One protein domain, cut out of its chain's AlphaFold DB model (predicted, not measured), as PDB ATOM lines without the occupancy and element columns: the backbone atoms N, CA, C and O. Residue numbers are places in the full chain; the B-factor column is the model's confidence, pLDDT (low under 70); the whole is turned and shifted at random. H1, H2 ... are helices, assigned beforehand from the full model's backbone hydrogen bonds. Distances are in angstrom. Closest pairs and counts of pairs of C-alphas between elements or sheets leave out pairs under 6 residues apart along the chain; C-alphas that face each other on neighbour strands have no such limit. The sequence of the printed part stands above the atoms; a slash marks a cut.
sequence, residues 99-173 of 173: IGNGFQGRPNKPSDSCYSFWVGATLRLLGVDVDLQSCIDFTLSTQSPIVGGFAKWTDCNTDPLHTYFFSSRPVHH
ATOM      1  N   ILE A  99     -11.855   9.315   1.383       93.62
ATOM      2  CA  ILE A  99     -13.084   9.836   0.795       93.62
ATOM      3  C   ILE A  99     -14.270   9.192   1.521       93.62
ATOM      4  O   ILE A  99     -14.350   7.969   1.641       93.62
ATOM      5  N   GLY A 100     -15.183  10.021   2.017       89.06
ATOM      6  CA  GLY A 100     -16.443   9.617   2.636       89.06
ATOM      7  C   GLY A 100     -17.531  10.634   2.311       89.06
ATOM      8  O   GLY A 100     -17.653  11.071   1.171       89.06
ATOM      9  N   ASN A 101     -18.281  11.079   3.322       86.81
ATOM     10  CA  ASN A 101     -19.119  12.275   3.171       86.81
ATOM     11  C   ASN A 101     -18.287  13.559   3.032       86.81
ATOM     12  O   ASN A 101     -18.836  14.580   2.693       86.81
ATOM     13  N   GLY A 102     -16.983  13.506   3.288       91.19
ATOM     14  CA  GLY A 102     -15.997  14.564   3.115       91.19
ATOM     15  C   GLY A 102     -14.629  13.900   3.011       91.19
ATOM     16  O   GLY A 102     -14.538  12.757   2.556       91.19
ATOM     17  N   PHE A 103     -13.577  14.563   3.485       93.50
ATOM     18  CA  PHE A 103     -12.258  13.942   3.600       93.50
ATOM     19  C   PHE A 103     -11.811  13.833   5.052       93.50
ATOM     20  O   PHE A 103     -11.898  14.799   5.806       93.50
ATOM     21  N   GLN A 104     -11.266  12.681   5.436       94.75
ATOM     22  CA  GLN A 104     -10.643  12.484   6.750       94.75
ATOM     23  C   GLN A 104      -9.114  12.492   6.656       94.75
ATOM     24  O   GLN A 104      -8.519  11.898   5.759       94.75
ATOM     25  N   GLY A 105      -8.441  13.101   7.631       94.50
ATOM     26  CA  GLY A 105      -6.975  13.150   7.648       94.50
ATOM     27  C   GLY A 105      -6.283  11.840   8.009       94.50
ATOM     28  O   GLY A 105      -5.108  11.660   7.692       94.50
ATOM     29  N   ARG A 106      -6.988  10.946   8.712       95.06
ATOM     30  CA  ARG A 106      -6.463   9.709   9.309       95.06
ATOM     31  C   ARG A 106      -7.539   8.631   9.405       95.06
ATOM     32  O   ARG A 106      -8.722   8.978   9.365       95.06
ATOM     33  N   PRO A 107      -7.178   7.340   9.535       93.38
ATOM     34  CA  PRO A 107      -8.164   6.284   9.742       93.38
ATOM     35  C   PRO A 107      -9.021   6.555  10.987       93.38
ATOM     36  O   PRO A 107      -8.511   7.013  12.006       93.38
ATOM     37  N   ASN A 108     -10.321   6.252  10.912       92.19
ATOM     38  CA  ASN A 108     -11.255   6.346  12.044       92.19
ATOM     39  C   ASN A 108     -11.358   7.744  12.695       92.19
ATOM     40  O   ASN A 108     -11.627   7.861  13.892       92.19
ATOM     41  N   LYS A 109     -11.126   8.810  11.923       93.81
ATOM     42  CA  LYS A 109     -11.345  10.203  12.337       93.81
ATOM     43  C   LYS A 109     -12.446  10.837  11.484       93.81
ATOM     44  O   LYS A 109     -12.605  10.420  10.339       93.81
ATOM     45  N   PRO A 110     -13.200  11.806  12.032       93.31
ATOM     46  CA  PRO A 110     -14.255  12.477  11.282       93.31
ATOM     47  C   PRO A 110     -13.690  13.234  10.077       93.31
ATOM     48  O   PRO A 110     -12.515  13.620  10.068       93.31
ATOM     49  N   SER A 111     -14.555  13.464   9.092       94.06
ATOM     50  CA  SER A 111     -14.282  14.354   7.966       94.06
ATOM     51  C   SER A 111     -13.980  15.770   8.452       94.06
ATOM     52  O   SER A 111     -14.515  16.203   9.468       94.06
ATOM     53  N   ASP A 112     -13.126  16.488   7.738       94.75
ATOM     54  CA  ASP A 112     -12.723  17.865   8.016       94.75
ATOM     55  C   ASP A 112     -12.456  18.556   6.671       94.75
ATOM     56  O   ASP A 112     -11.789  17.998   5.791       94.75
ATOM     57  N   SER A 113     -13.038  19.742   6.490       93.56
ATOM     58  CA  SER A 113     -13.075  20.448   5.206       93.56
ATOM     59  C   SER A 113     -11.685  20.736   4.630       93.56
ATOM     60  O   SER A 113     -11.524  20.699   3.407       93.56
ATOM     61  N   CYS A 114     -10.648  20.923   5.459       95.25
ATOM     62  CA  CYS A 114      -9.303  21.227   4.958       95.25
ATOM     63  C   CYS A 114      -8.659  20.044   4.211       95.25
ATOM     64  O   CYS A 114      -7.794  20.242   3.355       95.25
ATOM     65  N   TYR A 115      -9.092  18.803   4.472       95.81
ATOM     66  CA  TYR A 115      -8.582  17.639   3.742       95.81
ATOM     67  C   TYR A 115      -9.111  17.539   2.312       95.81
ATOM     68  O   TYR A 115      -8.547  16.763   1.540       95.81
ATOM     69  N   SER A 116     -10.104  18.355   1.931       93.38
ATOM     70  CA  SER A 116     -10.472  18.530   0.520       93.38
ATOM     71  C   SER A 116      -9.280  18.981  -0.319       93.38
ATOM     72  O   SER A 116      -9.044  18.435  -1.395       93.38
ATOM     73  N   PHE A 117      -8.449  19.876   0.219       94.69
ATOM     74  CA  PHE A 117      -7.168  20.208  -0.381       94.69
ATOM     75  C   PHE A 117      -6.128  19.111  -0.145       94.69
ATOM     76  O   PHE A 117      -5.606  18.558  -1.106       94.69
ATOM     77  N   TRP A 118      -5.821  18.754   1.108       96.75
ATOM     78  CA  TRP A 118      -4.667  17.885   1.388       96.75
ATOM     79  C   TRP A 118      -4.757  16.514   0.702       96.75
ATOM     80  O   TRP A 118      -3.793  16.056   0.089       96.75
ATOM     81  N   VAL A 119      -5.911  15.850   0.765       96.38
ATOM     82  CA  VAL A 119      -6.100  14.545   0.116       96.38
ATOM     83  C   VAL A 119      -6.448  14.722  -1.361       96.38
ATOM     84  O   VAL A 119      -5.865  14.035  -2.199       96.38
ATOM     85  N   GLY A 120      -7.342  15.656  -1.700       94.25
ATOM     86  CA  GLY A 120      -7.762  15.886  -3.086       94.25
ATOM     87  C   GLY A 120      -6.605  16.302  -4.001       94.25
ATOM     88  O   GLY A 120      -6.420  15.725  -5.071       94.25
ATOM     89  N   ALA A 121      -5.753  17.230  -3.559       94.81
ATOM     90  CA  ALA A 121      -4.565  17.632  -4.308       94.81
ATOM     91  C   ALA A 121      -3.544  16.490  -4.423       94.81
ATOM     92  O   ALA A 121      -2.915  16.340  -5.468       94.81
ATOM     93  N   THR A 122      -3.417  15.640  -3.397       97.38
ATOM     94  CA  THR A 122      -2.570  14.438  -3.473       97.38
ATOM     95  C   THR A 122      -3.057  13.485  -4.564       97.38
ATOM     96  O   THR A 122      -2.265  13.067  -5.404       97.38
ATOM     97  N   LEU A 123      -4.358  13.176  -4.602       96.38
ATOM     98  CA  LEU A 123      -4.954  12.343  -5.655       96.38
ATOM     99  C   LEU A 123      -4.716  12.947  -7.043       96.38
ATOM    100  O   LEU A 123      -4.327  12.234  -7.969       96.38
ATOM    101  N   ARG A 124      -4.850  14.274  -7.164       94.62
ATOM    102  CA  ARG A 124      -4.597  14.985  -8.418       94.62
ATOM    103  C   ARG A 124      -3.142  14.874  -8.877       94.62
ATOM    104  O   ARG A 124      -2.921  14.607 -10.055       94.62
ATOM    105  N   LEU A 125      -2.174  15.048  -7.974       97.12
ATOM    106  CA  LEU A 125      -0.742  14.890  -8.274       97.12
ATOM    107  C   LEU A 125      -0.392  13.460  -8.696       97.12
ATOM    108  O   LEU A 125       0.482  13.266  -9.533       97.12
ATOM    109  N   LEU A 126      -1.090  12.463  -8.146       96.69
ATOM    110  CA  LEU A 126      -0.918  11.058  -8.517       96.69
ATOM    111  C   LEU A 126      -1.584  10.696  -9.854       96.69
ATOM    112  O   LEU A 126      -1.314   9.615 -10.376       96.69
ATOM    113  N   GLY A 127      -2.414  11.586 -10.409       95.69
ATOM    114  CA  GLY A 127      -3.180  11.343 -11.630       95.69
ATOM    115  C   GLY A 127      -4.412  10.459 -11.418       95.69
ATOM    116  O   GLY A 127      -4.889   9.854 -12.372       95.69
ATOM    117  N   VAL A 128      -4.916  10.363 -10.185       94.94
ATOM    118  CA  VAL A 128      -6.104   9.568  -9.857       94.94
ATOM    119  C   VAL A 128      -7.355  10.402 -10.086       94.94
ATOM    120  O   VAL A 128      -7.502  11.476  -9.500       94.94
ATOM    121  N   ASP A 129      -8.255   9.888 -10.920       89.94
ATOM    122  CA  ASP A 129      -9.562  10.485 -11.170       89.94
ATOM    123  C   ASP A 129     -10.631   9.835 -10.284       89.94
ATOM    124  O   ASP A 129     -10.669   8.610 -10.134       89.94
ATOM    125  N   VAL A 130     -11.467  10.661  -9.659       87.56
ATOM    126  CA  VAL A 130     -12.502  10.243  -8.709       87.56
ATOM    127  C   VAL A 130     -13.674  11.207  -8.726       87.56
ATOM    128  O   VAL A 130     -13.492  12.421  -8.794       87.56
ATOM    129  N   ASP A 131     -14.877  10.660  -8.567       86.75
ATOM    130  CA  ASP A 131     -16.050  11.465  -8.254       86.75
ATOM    131  C   ASP A 131     -15.941  11.997  -6.817       86.75
ATOM    132  O   ASP A 131     -15.868  11.236  -5.848       86.75
ATOM    133  N   LEU A 132     -15.894  13.322  -6.699       88.12
ATOM    134  CA  LEU A 132     -15.764  14.042  -5.438       88.12
ATOM    135  C   LEU A 132     -17.033  14.811  -5.071       88.12
ATOM    136  O   LEU A 132     -16.969  15.635  -4.159       88.12
ATOM    137  N   GLN A 133     -18.172  14.562  -5.730       88.44
ATOM    138  CA  GLN A 133     -19.393  15.337  -5.503       88.44
ATOM    139  C   GLN A 133     -19.797  15.359  -4.025       88.44
ATOM    140  O   GLN A 133     -19.969  16.434  -3.458       88.44
ATOM    141  N   SER A 134     -19.809  14.203  -3.354       86.62
ATOM    142  CA  SER A 134     -20.096  14.122  -1.914       86.62
ATOM    143  C   SER A 134     -19.142  14.971  -1.066       86.62
ATOM    144  O   SER A 134     -19.555  15.593  -0.090       86.62
ATOM    145  N   CYS A 135     -17.858  15.026  -1.431       89.69
ATOM    146  CA  CYS A 135     -16.884  15.847  -0.718       89.69
ATOM    147  C   CYS A 135     -17.068  17.341  -0.990       89.69
ATOM    148  O   CYS A 135     -16.883  18.144  -0.077       89.69
ATOM    149  N   ILE A 136     -17.431  17.707  -2.222       89.69
ATOM    150  CA  ILE A 136     -17.777  19.080  -2.599       89.69
ATOM    151  C   ILE A 136     -18.996  19.530  -1.794       89.69
ATOM    152  O   ILE A 136     -18.943  20.586  -1.171       89.69
ATOM    153  N   ASP A 137     -20.044  18.708  -1.734       92.19
ATOM    154  CA  ASP A 137     -21.277  19.008  -1.004       92.19
ATOM    155  C   ASP A 137     -21.006  19.239   0.490       92.19
ATOM    156  O   ASP A 137     -21.468  20.225   1.066       92.19
ATOM    157  N   PHE A 138     -20.195  18.384   1.122       92.44
ATOM    158  CA  PHE A 138     -19.787  18.593   2.513       92.44
ATOM    159  C   PHE A 138     -18.966  19.859   2.704       92.44
ATOM    160  O   PHE A 138     -19.264  20.630   3.613       92.44
ATOM    161  N   THR A 139     -17.963  20.112   1.866       90.25
ATOM    162  CA  THR A 139     -17.155  21.326   1.998       90.25
ATOM    163  C   THR A 139     -18.006  22.584   1.785       90.25
ATOM    164  O   THR A 139     -17.849  23.552   2.522       90.25
ATOM    165  N   LEU A 140     -18.958  22.576   0.846       92.62
ATOM    166  CA  LEU A 140     -19.912  23.675   0.669       92.62
ATOM    167  C   LEU A 140     -20.830  23.841   1.884       92.62
ATOM    168  O   LEU A 140     -21.142  24.969   2.261       92.62
ATOM    169  N   SER A 141     -21.213  22.746   2.544       93.62
ATOM    170  CA  SER A 141     -22.033  22.812   3.757       93.62
ATOM    171  C   SER A 141     -21.338  23.515   4.932       93.62
ATOM    172  O   SER A 141     -22.024  24.021   5.815       93.62
ATOM    173  N   THR A 142     -19.999  23.602   4.948       94.06
ATOM    174  CA  THR A 142     -19.253  24.310   6.009       94.06
ATOM    175  C   THR A 142     -19.073  25.809   5.746       94.06
ATOM    176  O   THR A 142     -18.386  26.490   6.514       94.06
ATOM    177  N   GLN A 143     -19.668  26.344   4.675       94.50
ATOM    178  CA  GLN A 143     -19.648  27.773   4.385       94.50
ATOM    179  C   GLN A 143     -20.563  28.537   5.347       94.50
ATOM    180  O   GLN A 143     -21.732  28.186   5.512       94.50
ATOM    181  N   SER A 144     -20.077  29.634   5.935       93.44
ATOM    182  CA  SER A 144     -20.957  30.510   6.716       93.44
ATOM    183  C   SER A 144     -21.782  31.416   5.800       93.44
ATOM    184  O   SER A 144     -21.201  32.224   5.069       93.44
ATOM    185  N   PRO A 145     -23.125  31.381   5.882       91.06
ATOM    186  CA  PRO A 145     -23.974  32.291   5.117       91.06
ATOM    187  C   PRO A 145     -24.009  33.711   5.704       91.06
ATOM    188  O   PRO A 145     -24.517  34.621   5.057       91.06
ATOM    189  N   ILE A 146     -23.506  33.909   6.930       91.31
ATOM    190  CA  ILE A 146     -23.594  35.190   7.650       91.31
ATOM    191  C   ILE A 146     -22.304  35.992   7.490       91.31
ATOM    192  O   ILE A 146     -22.345  37.159   7.112       91.31
ATOM    193  N   VAL A 147     -21.161  35.374   7.800       92.62
ATOM    194  CA  VAL A 147     -19.856  36.061   7.814       92.62
ATOM    195  C   VAL A 147     -18.978  35.709   6.609       92.62
ATOM    196  O   VAL A 147     -17.920  36.308   6.431       92.62
ATOM    197  N   GLY A 148     -19.417  34.773   5.759       91.88
ATOM    198  CA  GLY A 148     -18.594  34.207   4.693       91.88
ATOM    199  C   GLY A 148     -17.484  33.294   5.228       91.88
ATOM    200  O   GLY A 148     -17.360  33.073   6.429       91.88
ATOM    201  N   GLY A 149     -16.666  32.754   4.324       93.19
ATOM    202  CA  GLY A 149     -15.599  31.810   4.673       93.19
ATOM    203  C   GLY A 149     -16.092  30.384   4.936       93.19
ATOM    204  O   GLY A 149     -17.294  30.109   4.930       93.19
ATOM    205  N   PHE A 150     -15.137  29.481   5.148       94.56
ATOM    206  CA  PHE A 150     -15.371  28.061   5.406       94.56
ATOM    207  C   PHE A 150     -14.844  27.671   6.780       94.56
ATOM    208  O   PHE A 150     -13.805  28.154   7.237       94.56
ATOM    209  N   ALA A 151     -15.587  26.792   7.439       94.50
ATOM    210  CA  ALA A 151     -15.248  26.223   8.729       94.50
ATOM    211  C   ALA A 151     -14.799  24.766   8.583       94.50
ATOM    212  O   ALA A 151     -14.948  24.143   7.524       94.50
ATOM    213  N   LYS A 152     -14.267  24.208   9.671       93.00
ATOM    214  CA  LYS A 152     -13.911  22.787   9.770       93.00
ATOM    215  C   LYS A 152     -15.121  21.863   9.576       93.00
ATOM    216  O   LYS A 152     -15.020  20.845   8.890       93.00
ATOM    217  N   TRP A 153     -16.243  22.241  10.189       93.12
ATOM    218  CA  TRP A 153     -17.527  21.539  10.242       93.12
ATOM    219  C   TRP A 153     -18.678  22.549  10.138       93.12
ATOM    220  O   TRP A 153     -18.452  23.755  10.200       93.12
ATOM    221  N   THR A 154     -19.909  22.068   9.980       88.94
ATOM    222  CA  THR A 154     -21.114  22.904   9.824       88.94
ATOM    223  C   THR A 154     -21.478  23.709  11.076       88.94
ATOM    224  O   THR A 154     -22.204  24.693  10.984       88.94
ATOM    225  N   ASP A 155     -20.998  23.296  12.247       86.81
ATOM    226  CA  ASP A 155     -21.385  23.803  13.565       86.81
ATOM    227  C   ASP A 155     -20.273  24.594  14.273       86.81
ATOM    228  O   ASP A 155     -20.369  24.874  15.470       86.81
ATOM    229  N   CYS A 156     -19.215  24.980  13.554       89.56
ATOM    230  CA  CYS A 156     -18.107  25.743  14.117       89.56
ATOM    231  C   CYS A 156     -17.814  27.038  13.352       89.56
ATOM    232  O   CYS A 156     -18.289  27.270  12.241       89.56
ATOM    233  N   ASN A 157     -17.037  27.918  13.987       93.00
ATOM    234  CA  ASN A 157     -16.671  29.200  13.398       93.00
ATOM    235  C   ASN A 157     -15.761  29.003  12.184       93.00
ATOM    236  O   ASN A 157     -14.864  28.159  12.187       93.00
ATOM    237  N   THR A 158     -15.966  29.841  11.175       94.12
ATOM    238  CA  THR A 158     -15.077  29.941  10.019       94.12
ATOM    239  C   THR A 158     -13.730  30.508  10.430       94.12
ATOM    240  O   THR A 158     -13.655  31.386  11.295       94.12
ATOM    241  N   ASP A 159     -12.677  30.078   9.750       94.62
ATOM    242  CA  ASP A 159     -11.338  30.617   9.953       94.62
ATOM    243  C   ASP A 159     -10.578  30.747   8.623       94.62
ATOM    244  O   ASP A 159     -10.963  30.143   7.610       94.62
ATOM    245  N   PRO A 160      -9.497  31.550   8.589       94.06
ATOM    246  CA  PRO A 160      -8.721  31.743   7.369       94.06
ATOM    247  C   PRO A 160      -8.102  30.456   6.814       94.06
ATOM    248  O   PRO A 160      -7.938  30.350   5.603       94.06
ATOM    249  N   LEU A 161      -7.767  29.477   7.662       92.94
ATOM    250  CA  LEU A 161      -7.102  28.246   7.239       92.94
ATOM    251  C   LEU A 161      -8.060  27.351   6.451       92.94
ATOM    252  O   LEU A 161      -7.737  26.955   5.333       92.94
ATOM    253  N   HIS A 162      -9.245  27.064   6.989       93.38
ATOM    254  CA  HIS A 162     -10.237  26.240   6.290       93.38
ATOM    255  C   HIS A 162     -10.812  26.963   5.070       93.38
ATOM    256  O   HIS A 162     -11.094  26.326   4.058       93.38
ATOM    257  N   THR A 163     -10.894  28.295   5.120       92.12
ATOM    258  CA  THR A 163     -11.250  29.112   3.950       92.12
ATOM    259  C   THR A 163     -10.196  29.020   2.848       92.12
ATOM    260  O   THR A 163     -10.547  28.895   1.680       92.12
ATOM    261  N   TYR A 164      -8.907  29.058   3.195       90.31
ATOM    262  CA  TYR A 164      -7.815  28.971   2.225       90.31
ATOM    263  C   TYR A 164      -7.677  27.572   1.610       90.31
ATOM    264  O   TYR A 164      -7.469  27.443   0.407       90.31
ATOM    265  N   PHE A 165      -7.822  26.517   2.418       87.69
ATOM    266  CA  PHE A 165      -7.735  25.123   1.964       87.69
ATOM    267  C   PHE A 165      -9.043  24.576   1.381       87.69
ATOM    268  O   PHE A 165      -9.208  23.365   1.229       87.69
ATOM    269  N   PHE A 166      -9.959  25.464   1.014       80.56
ATOM    270  CA  PHE A 166     -11.119  25.129   0.212       80.56
ATOM    271  C   PHE A 166     -10.692  24.743  -1.212       80.56
ATOM    272  O   PHE A 166     -10.060  25.526  -1.924       80.56
ATOM    273  N   SER A 167     -11.081  23.550  -1.660       69.88
ATOM    274  CA  SER A 167     -10.943  23.141  -3.058       69.88
ATOM    275  C   SER A 167     -12.241  22.512  -3.549       69.88
ATOM    276  O   SER A 167     -12.581  21.399  -3.155       69.88
ATOM    277  N   SER A 168     -12.946  23.211  -4.439       59.25
ATOM    278  CA  SER A 168     -14.221  22.759  -5.014       59.25
ATOM    279  C   SER A 168     -14.203  22.648  -6.532       59.25
ATOM    280  O   SER A 168     -15.263  22.743  -7.148       59.25
ATOM    281  N   ARG A 169     -13.028  22.540  -7.170       54.56
ATOM    282  CA  ARG A 169     -12.992  22.480  -8.636       54.56
ATOM    283  C   ARG A 169     -13.805  21.264  -9.102       54.56
ATOM    284  O   ARG A 169     -13.402  20.146  -8.784       54.56
ATOM    285  N   PRO A 170     -14.909  21.462  -9.846       45.41
ATOM    286  CA  PRO A 170     -15.614  20.355 -10.463       45.41
ATOM    287  C   PRO A 170     -14.672  19.719 -11.482       45.41
ATOM    288  O   PRO A 170     -14.003  20.429 -12.242       45.41
ATOM    289  N   VAL A 171     -14.610  18.392 -11.501       41.09
ATOM    290  CA  VAL A 171     -13.976  17.658 -12.596       41.09
ATOM    291  C   VAL A 171     -14.949  17.720 -13.775       41.09
ATOM    292  O   VAL A 171     -15.796  16.854 -13.947       41.09
ATOM    293  N   HIS A 172     -14.888  18.796 -14.555       35.25
ATOM    294  CA  HIS A 172     -15.513  18.830 -15.871       35.25
ATOM    295  C   HIS A 172     -14.436  19.028 -16.935       35.25
ATOM    296  O   HIS A 172     -13.589  19.916 -16.820       35.25
ATOM    297  N   HIS A 173     -14.475  18.095 -17.890       35.47
ATOM    298  CA  HIS A 173     -13.694  18.018 -19.120       35.47
ATOM    299  C   HIS A 173     -13.839  19.268 -19.988       35.47
ATOM    300  O   HIS A 173     -14.952  19.840 -20.013       35.47
TER     301      HIS A 173
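AT A GLANCE: This is residues 99 to 173 of the 173 residues of the protein "PGTB1" of Lepeophtheirus salmonis (UniProt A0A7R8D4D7). This is a fold with little regular structure, in which the longest helix, H1, and H2 run opposite ways at a wide spacing, with long loops before H1 and after H2 and a short helix, H3, near the end. Residues 122 to 127, of which 122 to 126 belong to H1, stick out. The 75 printed residues hold three named helices, H1, H2, H3 in chain order, and no named strand: all helix, though with only 26 residues in named elements. The whole is compact, with a radius of gyration of the C-alphas of 12.0 A and spans of 36 by 31 by 19 A.

IN THESE COORDINATES: H1, residues 115 to 126, runs 15.9 A from C-alpha 115 at (-8.582, 17.639, 3.742). H2 is residues 133 to 141, 12.2 A; H3 is residues 160 to 164, 5.9 A, ending at C-alpha 164 (-7.815, 28.971, 2.225).

HOW THE PARTS SIT: H1 and H2, a helical hairpin, only just touch, with 3 pairs of C-alphas within 8 A, H1 with residue 116 alone; the closest C-alphas, of Ser 116 and Cys 135, are 7.1 A apart. Their tilt is shallow, 31 degrees, opposite ways. H3 is apart from both. Every O i to N i+4 pair is within hydrogen-bond range in H2 and H3, and 7 of 8 in H1.

THE WHOLE: The C-alphas farthest apart, of Leu 126 and Ile 146, are 36.9 A apart. The printed part has no cut. The link from H2 to H3 is long, 18 residues. Residues 167 to 173 have pLDDT under 70.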